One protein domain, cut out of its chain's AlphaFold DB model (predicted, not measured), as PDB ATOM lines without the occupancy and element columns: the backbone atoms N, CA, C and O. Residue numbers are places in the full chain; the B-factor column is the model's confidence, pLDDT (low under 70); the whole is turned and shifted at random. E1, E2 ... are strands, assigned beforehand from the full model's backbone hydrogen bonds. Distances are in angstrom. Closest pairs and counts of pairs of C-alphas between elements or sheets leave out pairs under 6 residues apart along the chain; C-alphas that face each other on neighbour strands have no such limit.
ATOM      1  N   VAL A  41     296.448 243.978 167.113       87.25
ATOM      2  CA  VAL A  41     295.941 242.798 166.399       87.25
ATOM      3  C   VAL A  41     294.540 242.400 166.847       87.25
ATOM      4  O   VAL A  41     293.807 241.820 166.053       87.25
ATOM      5  N   THR A  42     294.141 242.766 168.067       90.06
ATOM      6  CA  THR A  42     292.771 242.614 168.572       90.06
ATOM      7  C   THR A  42     292.419 243.750 169.529       90.06
ATOM      8  O   THR A  42     293.297 244.365 170.145       90.06
ATOM      9  N   ALA A  43     291.122 244.027 169.654       93.19
ATOM     10  CA  ALA A  43     290.586 244.988 170.604       93.19
ATOM     11  C   ALA A  43     289.246 244.489 171.151       93.19
ATOM     12  O   ALA A  43     288.365 244.117 170.378       93.19
ATOM     13  N   ALA A  44     289.074 244.517 172.470       94.00
ATOM     14  CA  ALA A  44     287.862 244.041 173.128       94.00
ATOM     15  C   ALA A  44     287.410 245.007 174.218       94.00
ATOM     16  O   ALA A  44     288.171 245.371 175.114       94.00
ATOM     17  N   PHE A  45     286.148 245.411 174.152       95.12
ATOM     18  CA  PHE A  45     285.518 246.204 175.190       95.12
ATOM     19  C   PHE A  45     285.013 245.304 176.322       95.12
ATOM     20  O   PHE A  45     284.333 244.307 176.077       95.12
ATOM     21  N   VAL A  46     285.341 245.683 177.557       92.81
ATOM     22  CA  VAL A  46     284.968 245.009 178.801       92.81
ATOM     23  C   VAL A  46     284.213 246.015 179.671       92.81
ATOM     24  O   VAL A  46     284.810 246.918 180.263       92.81
ATOM     25  N   GLY A  47     282.894 245.864 179.750       90.81
ATOM     26  CA  GLY A  47     282.020 246.749 180.519       90.81
ATOM     27  C   GLY A  47     280.740 246.049 180.960       90.81
ATOM     28  O   GLY A  47     280.428 244.944 180.519       90.81
ATOM     29  N   ALA A  48     279.985 246.688 181.856       85.69
ATOM     30  CA  ALA A  48     278.764 246.103 182.426       85.69
ATOM     31  C   ALA A  48     277.555 246.103 181.463       85.69
ATOM     32  O   ALA A  48     276.540 245.465 181.746       85.69
ATOM     33  N   GLY A  49     277.633 246.832 180.347       88.25
ATOM     34  CA  GLY A  49     276.576 246.933 179.339       88.25
ATOM     35  C   GLY A  49     277.145 247.002 177.925       88.25
ATOM     36  O   GLY A  49     278.351 247.021 177.757       88.25
ATOM     37  N   ALA A  50     276.286 247.048 176.903       88.06
ATOM     38  CA  ALA A  50     276.716 247.060 175.496       88.06
ATOM     39  C   ALA A  50     277.274 248.415 175.013       88.06
ATOM     40  O   ALA A  50     277.936 248.478 173.978       88.06
ATOM     41  N   THR A  51     276.989 249.496 175.743       94.06
ATOM     42  CA  THR A  51     277.452 250.849 175.417       94.06
ATOM     43  C   THR A  51     278.619 251.215 176.327       94.06
ATOM     44  O   THR A  51     278.418 251.205 177.544       94.06
ATOM     45  N   PRO A  52     279.789 251.584 175.778       97.06
ATOM     46  CA  PRO A  52     280.916 252.034 176.583       97.06
ATOM     47  C   PRO A  52     280.573 253.238 177.459       97.06
ATOM     48  O   PRO A  52     279.973 254.211 176.996       97.06
ATOM     49  N   ALA A  53     280.987 253.183 178.722       97.50
ATOM     50  CA  ALA A  53     280.889 254.270 179.681       97.50
ATOM     51  C   ALA A  53     282.257 254.594 180.297       97.50
ATOM     52  O   ALA A  53     283.210 253.816 180.244       97.50
ATOM     53  N   ALA A  54     282.361 255.778 180.905       97.38
ATOM     54  CA  ALA A  54     283.561 256.161 181.638       97.38
ATOM     55  C   ALA A  54     283.813 255.184 182.797       97.38
ATOM     56  O   ALA A  54     282.904 254.905 183.580       97.38
ATOM     57  N   GLY A  55     285.049 254.707 182.924       96.25
ATOM     58  CA  GLY A  55     285.443 253.699 183.908       96.25
ATOM     59  C   GLY A  55     285.399 252.256 183.400       96.25
ATOM     60  O   GLY A  55     286.026 251.401 184.026       96.25
ATOM     61  N   ASP A  56     284.738 251.979 182.269       96.94
ATOM     62  CA  ASP A  56     284.842 250.675 181.607       96.94
ATOM     63  C   ASP A  56     286.258 250.457 181.044       96.94
ATOM     64  O   ASP A  56     287.102 251.358 181.046       96.94
ATOM     65  N   THR A  57     286.542 249.246 180.567       96.19
ATOM     66  CA  THR A  57     287.875 248.864 180.098       96.19
ATOM     67  C   THR A  57     287.887 248.537 178.607       96.19
ATOM     68  O   THR A  57     286.997 247.866 178.091       96.19
ATOM     69  N   LEU A  58     288.935 248.973 177.912       96.50
ATOM     70  CA  LEU A  58     289.298 248.486 176.583       96.50
ATOM     71  C   LEU A  58     290.586 247.670 176.698       96.50
ATOM     72  O   LEU A  58     291.605 248.183 177.156       96.50
ATOM     73  N   LEU A  59     290.530 246.403 176.300       94.56
ATOM     74  CA  LEU A  59     291.680 245.512 176.197       94.56
ATOM     75  C   LEU A  59     292.225 245.568 174.768       94.56
ATOM     76  O   LEU A  59     291.470 245.376 173.816       94.56
ATOM     77  N   LEU A  60     293.526 245.803 174.625       94.12
ATOM     78  CA  LEU A  60     294.235 245.763 173.347       94.12
ATOM     79  C   LEU A  60     295.323 244.693 173.401       94.12
ATOM     80  O   LEU A  60     296.111 244.671 174.351       94.12
ATOM     81  N   ALA A  61     295.404 243.854 172.369       91.25
ATOM     82  CA  ALA A  61     296.527 242.943 172.175       91.25
ATOM     83  C   ALA A  61     297.356 243.343 170.955       91.25
ATOM     84  O   ALA A  61     296.840 243.879 169.967       91.25
ATOM     85  N   PHE A  62     298.651 243.054 171.028       89.56
ATOM     86  CA  PHE A  62     299.653 243.464 170.056       89.56
ATOM     87  C   PHE A  62     300.372 242.264 169.436       89.56
ATOM     88  O   PHE A  62     300.439 241.178 170.017       89.56
ATOM     89  N   SER A  63     300.925 242.490 168.242       82.25
ATOM     90  CA  SER A  63     301.660 241.506 167.430       82.25
ATOM     91  C   SER A  63     302.993 241.033 168.029       82.25
ATOM     92  O   SER A  63     303.559 240.050 167.551       82.25
ATOM     93  N   THR A  64     303.519 241.743 169.027       82.81
ATOM     94  CA  THR A  64     304.797 241.474 169.697       82.81
ATOM     95  C   THR A  64     304.780 242.061 171.110       82.81
ATOM     96  O   THR A  64     303.815 242.731 171.494       82.81
ATOM     97  N   ASP A  65     305.844 241.824 171.870       87.06
ATOM     98  CA  ASP A  65     305.994 242.355 173.217       87.06
ATOM     99  C   ASP A  65     306.026 243.884 173.204       87.06
ATOM    100  O   ASP A  65     306.768 244.520 172.447       87.06
ATOM    101  N   ILE A  66     305.252 244.475 174.104       92.25
ATOM    102  CA  ILE A  66     305.127 245.915 174.258       92.25
ATOM    103  C   ILE A  66     305.908 246.427 175.463       92.25
ATOM    104  O   ILE A  66     306.075 245.761 176.493       92.25
ATOM    105  N   SER A  67     306.345 247.673 175.343       94.62
ATOM    106  CA  SER A  67     306.816 248.517 176.431       94.62
ATOM    107  C   SER A  67     306.021 249.815 176.437       94.62
ATOM    108  O   SER A  67     305.782 250.420 175.391       94.62
ATOM    109  N   LEU A  68     305.594 250.225 177.630       96.00
ATOM    110  CA  LEU A  68     304.844 251.458 177.838       96.00
ATOM    111  C   LEU A  68     305.801 252.570 178.254       96.00
ATOM    112  O   LEU A  68     306.653 252.370 179.123       96.00
ATOM    113  N   VAL A  69     305.641 253.754 177.673       95.00
ATOM    114  CA  VAL A  69     306.373 254.942 178.118       95.00
ATOM    115  C   VAL A  69     305.798 255.410 179.456       95.00
ATOM    116  O   VAL A  69     304.647 255.834 179.554       95.00
ATOM    117  N   THR A  70     306.607 255.327 180.515       94.25
ATOM    118  CA  THR A  70     306.193 255.674 181.881       94.25
ATOM    119  C   THR A  70     305.600 257.082 181.960       94.25
ATOM    120  O   THR A  70     306.236 258.060 181.573       94.25
ATOM    121  N   GLY A  71     304.396 257.187 182.529       92.25
ATOM    122  CA  GLY A  71     303.715 258.462 182.776       92.25
ATOM    123  C   GLY A  71     302.947 259.033 181.580       92.25
ATOM    124  O   GLY A  71     302.349 260.099 181.721       92.25
ATOM    125  N   LYS A  72     302.935 258.347 180.433       97.00
ATOM    126  CA  LYS A  72     302.102 258.708 179.280       97.00
ATOM    127  C   LYS A  72     300.713 258.067 179.360       97.00
ATOM    128  O   LYS A  72     300.530 257.024 179.989       97.00
ATOM    129  N   LEU A  73     299.734 258.725 178.746       97.75
ATOM    130  CA  LEU A  73     298.345 258.272 178.648       97.75
ATOM    131  C   LEU A  73     298.081 257.862 177.204       97.75
ATOM    132  O   LEU A  73     298.482 258.600 176.318       97.75
ATOM    133  N   LEU A  74     297.398 256.737 176.980       97.62
ATOM    134  CA  LEU A  74     296.987 256.306 175.642       97.62
ATOM    135  C   LEU A  74     295.641 256.950 175.298       97.62
ATOM    136  O   LEU A  74     294.608 256.528 175.814       97.62
ATOM    137  N   THR A  75     295.680 258.004 174.491       98.06
ATOM    138  CA  THR A  75     294.556 258.900 174.178       98.06
ATOM    139  C   THR A  75     294.112 258.780 172.715       98.06
ATOM    140  O   THR A  75     294.675 258.006 171.944       98.06
ATOM    141  N   ASP A  76     293.123 259.580 172.305       97.50
ATOM    142  CA  ASP A  76     292.693 259.684 170.901       97.50
ATOM    143  C   ASP A  76     293.779 260.250 169.959       97.50
ATOM    144  O   ASP A  76     293.641 260.140 168.745       97.50
ATOM    145  N   GLU A  77     294.862 260.848 170.476       97.06
ATOM    146  CA  GLU A  77     296.012 261.263 169.650       97.06
ATOM    147  C   GLU A  77     296.911 260.072 169.271       97.06
ATOM    148  O   GLU A  77     297.594 260.095 168.241       97.06
ATOM    149  N   ASP A  78     296.873 259.007 170.075       97.62
ATOM    150  CA  ASP A  78     297.713 257.821 169.929       97.62
ATOM    151  C   ASP A  78     297.053 256.715 169.103       97.62
ATOM    152  O   ASP A  78     297.726 255.793 168.631       97.62
ATOM    153  N   VAL A  79     295.736 256.793 168.902       97.50
ATOM    154  CA  VAL A  79     294.958 255.801 168.157       97.50
ATOM    155  C   VAL A  79     294.078 256.444 167.095       97.50
ATOM    156  O   VAL A  79     293.610 257.566 167.225       97.50
ATOM    157  N   THR A  80     293.834 255.722 166.009       97.06
ATOM    158  CA  THR A  80     292.851 256.111 164.994       97.06
ATOM    159  C   THR A  80     291.603 255.261 165.165       97.06
ATOM    160  O   THR A  80     291.664 254.044 164.990       97.06
ATOM    161  N   LEU A  81     290.477 255.902 165.479       97.69
ATOM    162  CA  LEU A  81     289.164 255.270 165.617       97.69
ATOM    163  C   LEU A  81     288.275 255.596 164.410       97.69
ATOM    164  O   LEU A  81     288.240 256.734 163.937       97.69
ATOM    165  N   SER A  82     287.529 254.613 163.902       97.56
ATOM    166  CA  SER A  82     286.547 254.857 162.835       97.56
ATOM    167  C   SER A  82     285.221 255.413 163.372       97.56
ATOM    168  O   SER A  82     284.934 255.368 164.569       97.56
ATOM    169  N   GLY A  83     284.394 255.973 162.481       93.44
ATOM    170  CA  GLY A  83     283.017 256.364 162.810       93.44
ATOM    171  C   GLY A  83     282.888 257.441 163.892       93.44
ATOM    172  O   GLY A  83     281.905 257.432 164.624       93.44
ATOM    173  N   SER A  84     283.860 258.356 164.012       94.06
ATOM    174  CA  SER A  84     283.940 259.372 165.084       94.06
ATOM    175  C   SER A  84     283.995 258.806 166.512       94.06
ATOM    176  O   SER A  84     283.615 259.485 167.466       94.06
ATOM    177  N   GLY A  85     284.461 257.562 166.665       97.06
ATOM    178  CA  GLY A  85     284.720 256.980 167.978       97.06
ATOM    179  C   GLY A  85     285.794 257.756 168.745       97.06
ATOM    180  O   GLY A  85     286.717 258.305 168.150       97.06
ATOM    181  N   SER A  86     285.665 257.771 170.070       98.06
ATOM    182  CA  SER A  86     286.620 258.351 171.021       98.06
ATOM    183  C   SER A  86     286.786 257.408 172.211       98.06
ATOM    184  O   SER A  86     285.807 256.778 172.627       98.06
ATOM    185  N   LEU A  87     288.000 257.325 172.767       98.12
ATOM    186  CA  LEU A  87     288.303 256.682 174.053       98.12
ATOM    187  C   LEU A  87     287.844 257.532 175.257       98.12
ATOM    188  O   LEU A  87     287.827 257.048 176.392       98.12
ATOM    189  N   GLY A  88     287.448 258.787 175.019       98.00
ATOM    190  CA  GLY A  88     287.095 259.780 176.029       98.00
ATOM    191  C   GLY A  88     288.312 260.491 176.631       98.00
ATOM    192  O   GLY A  88     289.456 260.300 176.224       98.00
ATOM    193  N   THR A  89     288.073 261.323 177.647       98.06
ATOM    194  CA  THR A  89     289.146 262.010 178.384       98.06
ATOM    195  C   THR A  89     289.843 261.028 179.327       98.06
ATOM    196  O   THR A  89     289.397 260.817 180.457       98.06
ATOM    197  N   ILE A  90     290.916 260.397 178.854       98.12
ATOM    198  CA  ILE A  90     291.702 259.429 179.625       98.12
ATOM    199  C   ILE A  90     292.472 260.144 180.738       98.12
ATOM    200  O   ILE A  90     293.161 261.131 180.497       98.12
ATOM    201  N   THR A  91     292.365 259.637 181.967       97.31
ATOM    202  CA  THR A  91     293.073 260.174 183.147       97.31
ATOM    203  C   THR A  91     293.999 259.159 183.812       97.31
ATOM    204  O   THR A  91     294.731 259.507 184.737       97.31
ATOM    205  N   THR A  92     293.955 257.905 183.366       97.00
ATOM    206  CA  THR A  92     294.704 256.787 183.946       97.00
ATOM    207  C   THR A  92     295.650 256.230 182.894       97.00
ATOM    208  O   THR A  92     295.243 256.008 181.756       97.00
ATOM    209  N   ALA A  93     296.912 256.016 183.265       96.75
ATOM    210  CA  ALA A  93     297.880 255.389 182.371       96.75
ATOM    211  C   ALA A  93     297.438 253.955 182.015       96.75
ATOM    212  O   ALA A  93     296.854 253.275 182.868       96.75
ATOM    213  N   PRO A  94     297.707 253.478 180.787       97.50
ATOM    214  CA  PRO A  94     297.394 252.105 180.414       97.50
ATOM    215  C   PRO A  94     298.130 251.117 181.326       97.50
ATOM    216  O   PRO A  94     299.268 251.355 181.739       97.50
ATOM    217  N   THR A  95     297.487 249.992 181.628       96.44
ATOM    218  CA  THR A  95     298.076 248.927 182.449       96.44
ATOM    219  C   THR A  95     298.444 247.753 181.565       96.44
ATOM    220  O   THR A  95     297.594 247.197 180.880       96.44
ATOM    221  N   LYS A  96     299.715 247.352 181.582       94.62
ATOM    222  CA  LYS A  96     300.169 246.146 180.888       94.62
ATOM    223  C   LYS A  96     299.583 244.912 181.590       94.62
ATOM    224  O   LYS A  96     299.764 244.763 182.797       94.62
ATOM    225  N   VAL A  97     298.869 244.062 180.852       89.25
ATOM    226  CA  VAL A  97     298.219 242.844 181.382       89.25
ATOM    227  C   VAL A  97     299.079 241.607 181.128       89.25
ATOM    228  O   VAL A  97     299.215 240.755 182.001       89.25
ATOM    229  N   SER A  98     299.706 241.537 179.955       87.19
ATOM    230  CA  SER A  98     300.695 240.522 179.570       87.19
ATOM    231  C   SER A  98     301.822 241.176 178.778       87.19
ATOM    232  O   SER A  98     301.793 242.385 178.538       87.19
ATOM    233  N   ASP A  99     302.803 240.396 178.318       88.19
ATOM    234  CA  ASP A  99     303.907 240.953 177.541       88.19
ATOM    235  C   ASP A  99     303.497 241.675 176.261       88.19
ATOM    236  O   ASP A  99     304.149 242.648 175.893       88.19
ATOM    237  N   ASN A 100     302.352 241.319 175.689       87.81
ATOM    238  CA  ASN A 100     301.837 241.858 174.439       87.81
ATOM    239  C   ASN A 100     300.427 242.468 174.565       87.81
ATOM    240  O   ASN A 100     299.773 242.675 173.547       87.81
ATOM    241  N   SER A 101     299.904 242.699 175.772       91.12
ATOM    242  CA  SER A 101     298.554 243.255 175.941       91.12
ATOM    243  C   SER A 101     298.486 244.308 177.034       91.12
ATOM    244  O   SER A 101     299.250 244.292 178.003       91.12
ATOM    245  N   LEU A 102     297.550 245.241 176.876       95.38
ATOM    246  CA  LEU A 102     297.279 246.286 177.853       95.38
ATOM    247  C   LEU A 102     295.785 246.551 177.986       95.38
ATOM    248  O   LEU A 102     295.007 246.285 177.071       95.38
ATOM    249  N   THR A 103     295.408 247.148 179.108       95.94
ATOM    250  CA  THR A 103     294.078 247.699 179.349       95.94
ATOM    251  C   THR A 103     294.117 249.214 179.461       95.94
ATOM    252  O   THR A 103     295.058 249.803 180.000       95.94
ATOM    253  N   ILE A 104     293.055 249.842 178.964       97.50
ATOM    254  CA  ILE A 104     292.789 251.277 179.065       97.50
ATOM    255  C   ILE A 104     291.491 251.450 179.845       97.50
ATOM    256  O   ILE A 104     290.472 250.870 179.470       97.50
ATOM    257  N   THR A 105     291.505 252.265 180.898       97.75
ATOM    258  CA  THR A 105     290.267 252.718 181.546       97.75
ATOM    259  C   THR A 105     289.675 253.862 180.735       97.75
ATOM    260  O   THR A 105     290.301 254.912 180.601       97.75
ATOM    261  N   LEU A 106     288.474 253.656 180.201       98.19
ATOM    262  CA  LEU A 106     287.804 254.586 179.302       98.19
ATOM    263  C   LEU A 106     287.412 255.878 180.020       98.19
ATOM    264  O   LEU A 106     287.003 255.880 181.185       98.19
ATOM    265  N   GLY A 107     287.564 256.992 179.311       98.12
ATOM    266  CA  GLY A 107     287.398 258.333 179.847       98.12
ATOM    267  C   GLY A 107     285.968 258.851 179.758       98.12
ATOM    268  O   GLY A 107     285.088 258.273 179.114       98.12
ATOM    269  N   THR A 108     285.727 260.010 180.369       97.88
ATOM    270  CA  THR A 108     284.472 260.741 180.160       97.88
ATOM    271  C   THR A 108     284.343 261.158 178.696       97.88
ATOM    272  O   THR A 108     285.282 261.689 178.105       97.88
ATOM    273  N   GLY A 109     283.169 260.914 178.106       97.25
ATOM    274  CA  GLY A 109     282.910 261.213 176.696       97.25
ATOM    275  C   GLY A 109     283.352 260.130 175.707       97.25
ATOM    276  O   GLY A 109     283.462 260.438 174.530       97.25
ATOM    277  N   VAL A 110     283.596 258.893 176.155       98.25
ATOM    278  CA  VAL A 110     283.779 257.736 175.258       98.25
ATOM    279  C   VAL A 110     282.564 257.553 174.327       98.25
ATOM    280  O   VAL A 110     281.421 257.698 174.766       98.25
ATOM    281  N   THR A 111     282.796 257.260 173.040       96.56
ATOM    282  CA  THR A 111     281.723 257.197 172.014       96.56
ATOM    283  C   THR A 111     281.855 256.076 170.978       96.56
ATOM    284  O   THR A 111     281.055 256.019 170.042       96.56
ATOM    285  N   PHE A 112     282.837 255.177 171.086       97.19
ATOM    286  CA  PHE A 112     282.932 254.067 170.130       97.19
ATOM    287  C   PHE A 112     281.787 253.053 170.303       97.19
ATOM    288  O   PHE A 112     281.178 252.945 171.365       97.19
ATOM    289  N   THR A 113     281.493 252.293 169.246       96.25
ATOM    290  CA  THR A 113     280.462 251.246 169.244       96.25
ATOM    291  C   THR A 113     281.110 249.875 169.029       96.25
ATOM    292  O   THR A 113     281.577 249.601 167.912       96.25
ATOM    293  N   PRO A 114     281.138 248.997 170.053       93.88
ATOM    294  CA  PRO A 114     281.593 247.621 169.892       93.88
ATOM    295  C   PRO A 114     280.888 246.910 168.724       93.88
ATOM    296  O   PRO A 114     279.709 247.132 168.457       93.88
ATOM    297  N   GLY A 115     281.628 246.088 167.986       90.25
ATOM    298  CA  GLY A 115     281.193 245.383 166.783       90.25
ATOM    299  C   GLY A 115     281.240 246.205 165.491       90.25
ATOM    300  O   GLY A 115     281.052 245.634 164.420       90.25
ATOM    301  N   SER A 116     281.499 247.519 165.547       93.94
ATOM    302  CA  SER A 116     281.528 248.368 164.340       93.94
ATOM    303  C   SER A 116     282.668 249.386 164.291       93.94
ATOM    304  O   SER A 116     283.219 249.622 163.216       93.94
ATOM    305  N   THR A 117     283.061 249.974 165.423       96.81
ATOM    306  CA  THR A 117     284.227 250.859 165.466       96.81
ATOM    307  C   THR A 117     285.511 250.043 165.349       96.81
ATOM    308  O   THR A 117     285.671 249.018 166.010       96.81
ATOM    309  N   THR A 118     286.442 250.525 164.531       96.06
ATOM    310  CA  THR A 118     287.782 249.955 164.367       96.06
ATOM    311  C   THR A 118     288.829 250.842 165.022       96.06
ATOM    312  O   THR A 118     288.656 252.060 165.026       96.06
ATOM    313  N   ILE A 119     289.929 250.256 165.494       96.56
ATOM    314  CA  ILE A 119     291.056 250.941 166.138       96.56
ATOM    315  C   ILE A 119     292.398 250.529 165.508       96.56
ATOM    316  O   ILE A 119     292.580 249.373 165.131       96.56
ATOM    317  N   ALA A 120     293.338 251.468 165.386       95.31
ATOM    318  CA  ALA A 120     294.740 251.245 164.996       95.31
ATOM    319  C   ALA A 120     295.659 252.241 165.726       95.31
ATOM    320  O   ALA A 120     295.171 253.258 166.214       95.31
ATOM    321  N   LEU A 121     296.977 252.000 165.767       95.75
ATOM    322  CA  LEU A 121     297.930 252.988 166.295       95.75
ATOM    323  C   LEU A 121     298.080 254.160 165.318       95.75
ATOM    324  O   LEU A 121     298.368 253.959 164.134       95.75
ATOM    325  N   ALA A 122     297.908 255.383 165.816       95.62
ATOM    326  CA  ALA A 122     298.026 256.605 165.031       95.62
ATOM    327  C   ALA A 122     299.484 257.051 164.857       95.62
ATOM    328  O   ALA A 122     300.371 256.664 165.616       95.62
ATOM    329  N   ALA A 123     299.712 257.949 163.889       92.88
ATOM    330  CA  ALA A 123     300.985 258.653 163.670       92.88
ATOM    331  C   ALA A 123     301.532 259.345 164.932       92.88
ATOM    332  O   ALA A 123     302.743 259.515 165.047       92.88
ATOM    333  N   GLY A 124     300.640 259.745 165.844       92.81
ATOM    334  CA  GLY A 124     300.966 260.417 167.097       92.81
ATOM    335  C   GLY A 124     301.313 259.495 168.265       92.81
ATOM    336  O   GLY A 124     301.699 260.030 169.293       92.81
ATOM    337  N   ASN A 125     301.211 258.163 168.118       96.19
ATOM    338  CA  ASN A 125     301.456 257.220 169.214       96.19
ATOM    339  C   ASN A 125     302.816 257.468 169.874       96.19
ATOM    340  O   ASN A 125     303.863 257.200 169.277       96.19
ATOM    341  N   ASP A 126     302.782 257.920 171.126       95.81
ATOM    342  CA  ASP A 126     303.967 258.150 171.951       95.81
ATOM    343  C   ASP A 126     304.030 257.245 173.193       95.81
ATOM    344  O   ASP A 126     304.931 257.378 174.026       95.81
ATOM    345  N   VAL A 127     303.100 256.288 173.289       96.06
ATOM    346  CA  VAL A 127     302.863 255.487 174.495       96.06
ATOM    347  C   VAL A 127     303.351 254.057 174.344       96.06
ATOM    348  O   VAL A 127     304.023 253.546 175.241       96.06
ATOM    349  N   VAL A 128     302.998 253.396 173.238       94.50
ATOM    350  CA  VAL A 128     303.236 251.960 173.042       94.50
ATOM    351  C   VAL A 128     304.352 251.757 172.030       94.50
ATOM    352  O   VAL A 128     304.163 252.009 170.842       94.50
ATOM    353  N   GLY A 129     305.503 251.279 172.500       91.81
ATOM    354  CA  GLY A 129     306.622 250.824 171.673       91.81
ATOM    355  C   GLY A 129     306.914 249.343 171.896       91.81
ATOM    356  O   GLY A 129     306.274 248.692 172.724       91.81
ATOM    357  N   GLY A 130     307.876 248.794 171.160       84.62
ATOM    358  CA  GLY A 130     308.407 247.462 171.457       84.62
ATOM    359  C   GLY A 130     309.437 247.517 172.583       84.62
ATOM    360  O   GLY A 130     309.885 248.585 172.993       84.62
ATOM    361  N   THR A 131     309.886 246.357 173.056       82.19
ATOM    362  CA  THR A 131     310.957 246.265 174.075       82.19
ATOM    363  C   THR A 131     312.277 246.908 173.642       82.19
ATOM    364  O   THR A 131     313.095 247.287 174.479       82.19
ATOM    365  N   THR A 132     312.483 247.054 172.332       80.94
ATOM    366  CA  THR A 132     313.677 247.667 171.732       80.94
ATOM    367  C   THR A 132     313.350 248.712 170.660       80.94
ATOM    368  O   THR A 132     314.265 249.263 170.049       80.94
ATOM    369  N   THR A 133     312.069 249.015 170.430       79.94
ATOM    370  CA  THR A 133     311.621 249.982 169.419       79.94
ATOM    371  C   THR A 133     310.825 251.111 170.052       79.94
ATOM    372  O   THR A 133     310.033 250.904 170.969       79.94
ATOM    373  N   ALA A 134     311.042 252.329 169.559       86.06
ATOM    374  CA  ALA A 134     310.260 253.480 169.986       86.06
ATOM    375  C   ALA A 134     308.778 253.315 169.594       86.06
ATOM    376  O   ALA A 134     308.483 252.591 168.635       86.06
ATOM    377  N   PRO A 135     307.858 254.002 170.296       86.88
ATOM    378  CA  PRO A 135     306.477 254.115 169.864       86.88
ATOM    379  C   PRO A 135     306.379 254.573 168.413       86.88
ATOM    380  O   PRO A 135     307.091 255.479 167.974       86.88
ATOM    381  N   ALA A 136     305.534 253.889 167.659       87.75
ATOM    382  CA  ALA A 136     305.311 254.172 166.256       87.75
ATOM    383  C   ALA A 136     303.881 253.801 165.868       87.75
ATOM    384  O   ALA A 136     303.194 253.047 166.560       87.75
ATOM    385  N   ALA A 137     303.437 254.368 164.755       86.56
ATOM    386  CA  ALA A 137     302.153 254.056 164.153       86.56
ATOM    387  C   ALA A 137     302.195 252.738 163.386       86.56
ATOM    388  O   ALA A 137     303.264 252.268 162.991       86.56
ATOM    389  N   GLY A 138     301.016 252.209 163.068       83.75
ATOM    390  CA  GLY A 138     300.893 251.126 162.104       83.75
ATOM    391  C   GLY A 138     299.781 250.140 162.419       83.75
ATOM    392  O   GLY A 138     298.995 250.307 163.352       83.75
ATOM    393  N   GLY A 139     299.762 249.084 161.608       83.31
ATOM    394  CA  GLY A 139     298.743 248.044 161.645       83.31
ATOM    395  C   GLY A 139     297.523 248.380 160.795       83.31
ATOM    396  O   GLY A 139     297.231 249.538 160.499       83.31
ATOM    397  N   SER A 140     296.807 247.333 160.399       85.56
ATOM    398  CA  SER A 140     295.466 247.472 159.832       85.56
ATOM    399  C   SER A 140     294.466 247.742 160.962       85.56
ATOM    400  O   SER A 140     294.616 247.150 162.030       85.56
ATOM    401  N   PRO A 141     293.437 248.585 160.756       91.38
ATOM    402  CA  PRO A 141     292.390 248.779 161.753       91.38
ATOM    403  C   PRO A 141     291.701 247.466 162.135       91.38
ATOM    404  O   PRO A 141     291.320 246.693 161.256       91.38
ATOM    405  N   VAL A 142     291.507 247.245 163.437       90.50
ATOM    406  CA  VAL A 142     290.809 246.068 163.981       90.50
ATOM    407  C   VAL A 142     289.491 246.475 164.624       90.50
ATOM    408  O   VAL A 142     289.428 247.505 165.292       90.50
ATOM    409  N   THR A 143     288.427 245.700 164.422       91.94
ATOM    410  CA  THR A 143     287.119 245.962 165.043       91.94
ATOM    411  C   THR A 143     287.186 245.731 166.551       91.94
ATOM    412  O   THR A 143     287.717 244.717 166.995       91.94
ATOM    413  N   ILE A 144     286.622 246.649 167.338       93.19
ATOM    414  CA  ILE A 144     286.509 246.502 168.794       93.19
ATOM    415  C   ILE A 144     285.347 245.548 169.106       93.19
ATOM    416  O   ILE A 144     284.208 245.894 168.815       93.19
ATOM    417  N   GLY A 145     285.606 244.372 169.679       90.50
ATOM    418  CA  GLY A 145     284.582 243.391 170.081       90.50
ATOM    419  C   GLY A 145     283.934 243.664 171.447       90.50
ATOM    420  O   GLY A 145     284.263 244.648 172.112       90.50
ATOM    421  N   THR A 146     283.025 242.783 171.877       89.94
ATOM    422  CA  THR A 146     282.396 242.771 173.214       89.94
ATOM    423  C   THR A 146     282.832 241.538 173.994       89.94
ATOM    424  O   THR A 146     282.351 240.442 173.724       89.94
ATOM    425  N   SER A 147     283.688 241.726 174.989       86.81
ATOM    426  CA  SER A 147     284.233 240.641 175.797       86.81
ATOM    427  C   SER A 147     283.170 239.914 176.626       86.81
ATOM    428  O   SER A 147     282.310 240.549 177.239       86.81
TER     429      SER A 147
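Overview. This is residues 41 to 147 of the 594 residues of an uncharacterized protein of bacterium (UniProt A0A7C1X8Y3). One strongly twisted sheet of seven strands curls into an open trough, and its open side is covered by loops, residues 72 to 76 and 86 to 93, which lie across from E1 and E2. The small two-strand pair E3 and E8 sits at one end of the trough, where E2 finishes. The printed part has 107 residues with nine named strands, E1 to E9 in order along the chain, and no named helix; the large sheet runs E4, E7, E9, E1, E2, E6, E5 and is mixed. The class is all strand, though the strands hold 43 of the 107 residues, under half. The whole is compact, with a radius of gyration of the C-alphas of 12.4 A and spans of 37 by 26 by 23 A.

Along the chain. E1, residues 41 to 46, begins at C-alpha 41 (295.941, 242.798, 166.399) and is 16.7 A long. E2, residues 57 to 62, is 16.4 A long. E3 is residues 66 to 68, E4 residues 79 to 81 and E5 residues 95 to 98. E6, residues 101 to 105, is 13.8 A long and begins at C-alpha 101 (298.554, 243.255, 175.941). E7, residues 118 to 121, is 10.8 A long, and E8 is residues 128 to 130. E9, residues 138 to 146, is 23.1 A long, bends by 53 degrees at residue 141 and ends at C-alpha 146 (282.396, 242.771, 173.214).

Arrangement. E1 and E2 form an antiparallel hairpin at 166 degrees, with N 44 and O 59 2.9 A apart. On the other side of E2, E6 is antiparallel to it at 157 degrees, with N 58 and O 104 at 2.9 A. E5 and E6 form a hairpin at 152 degrees, with N 103 and O 95 at 2.8 A; E5 is an edge strand. E9 is parallel to E1 at 30 degrees over its residues 144 to 146, with N 145 and O 43 at 2.9 A. Over its residues 138 to 143, E9 pairs with E7 instead, antiparallel at 140 degrees, with N 119 and O 142 at 2.8 A. E4, the other edge strand, is antiparallel to E7 at 161 degrees, with N 80 and O 120 at 2.8 A. E3 and E8 are antiparallel at 134 degrees, with N 67 and O 129 at 2.8 A. E2 and E3 meet only through their link. E4 and E6 are apart.

Size, cuts and confidence. The C-alphas of Gly 49 and Thr 132, the two farthest apart, are 37.9 A from each other. The links E4 to E5, 13 residues, and E6 to E7, 12 residues, are long. The printed part has no cut. Its mean pLDDT is 93.2, and no printed residue is under 70.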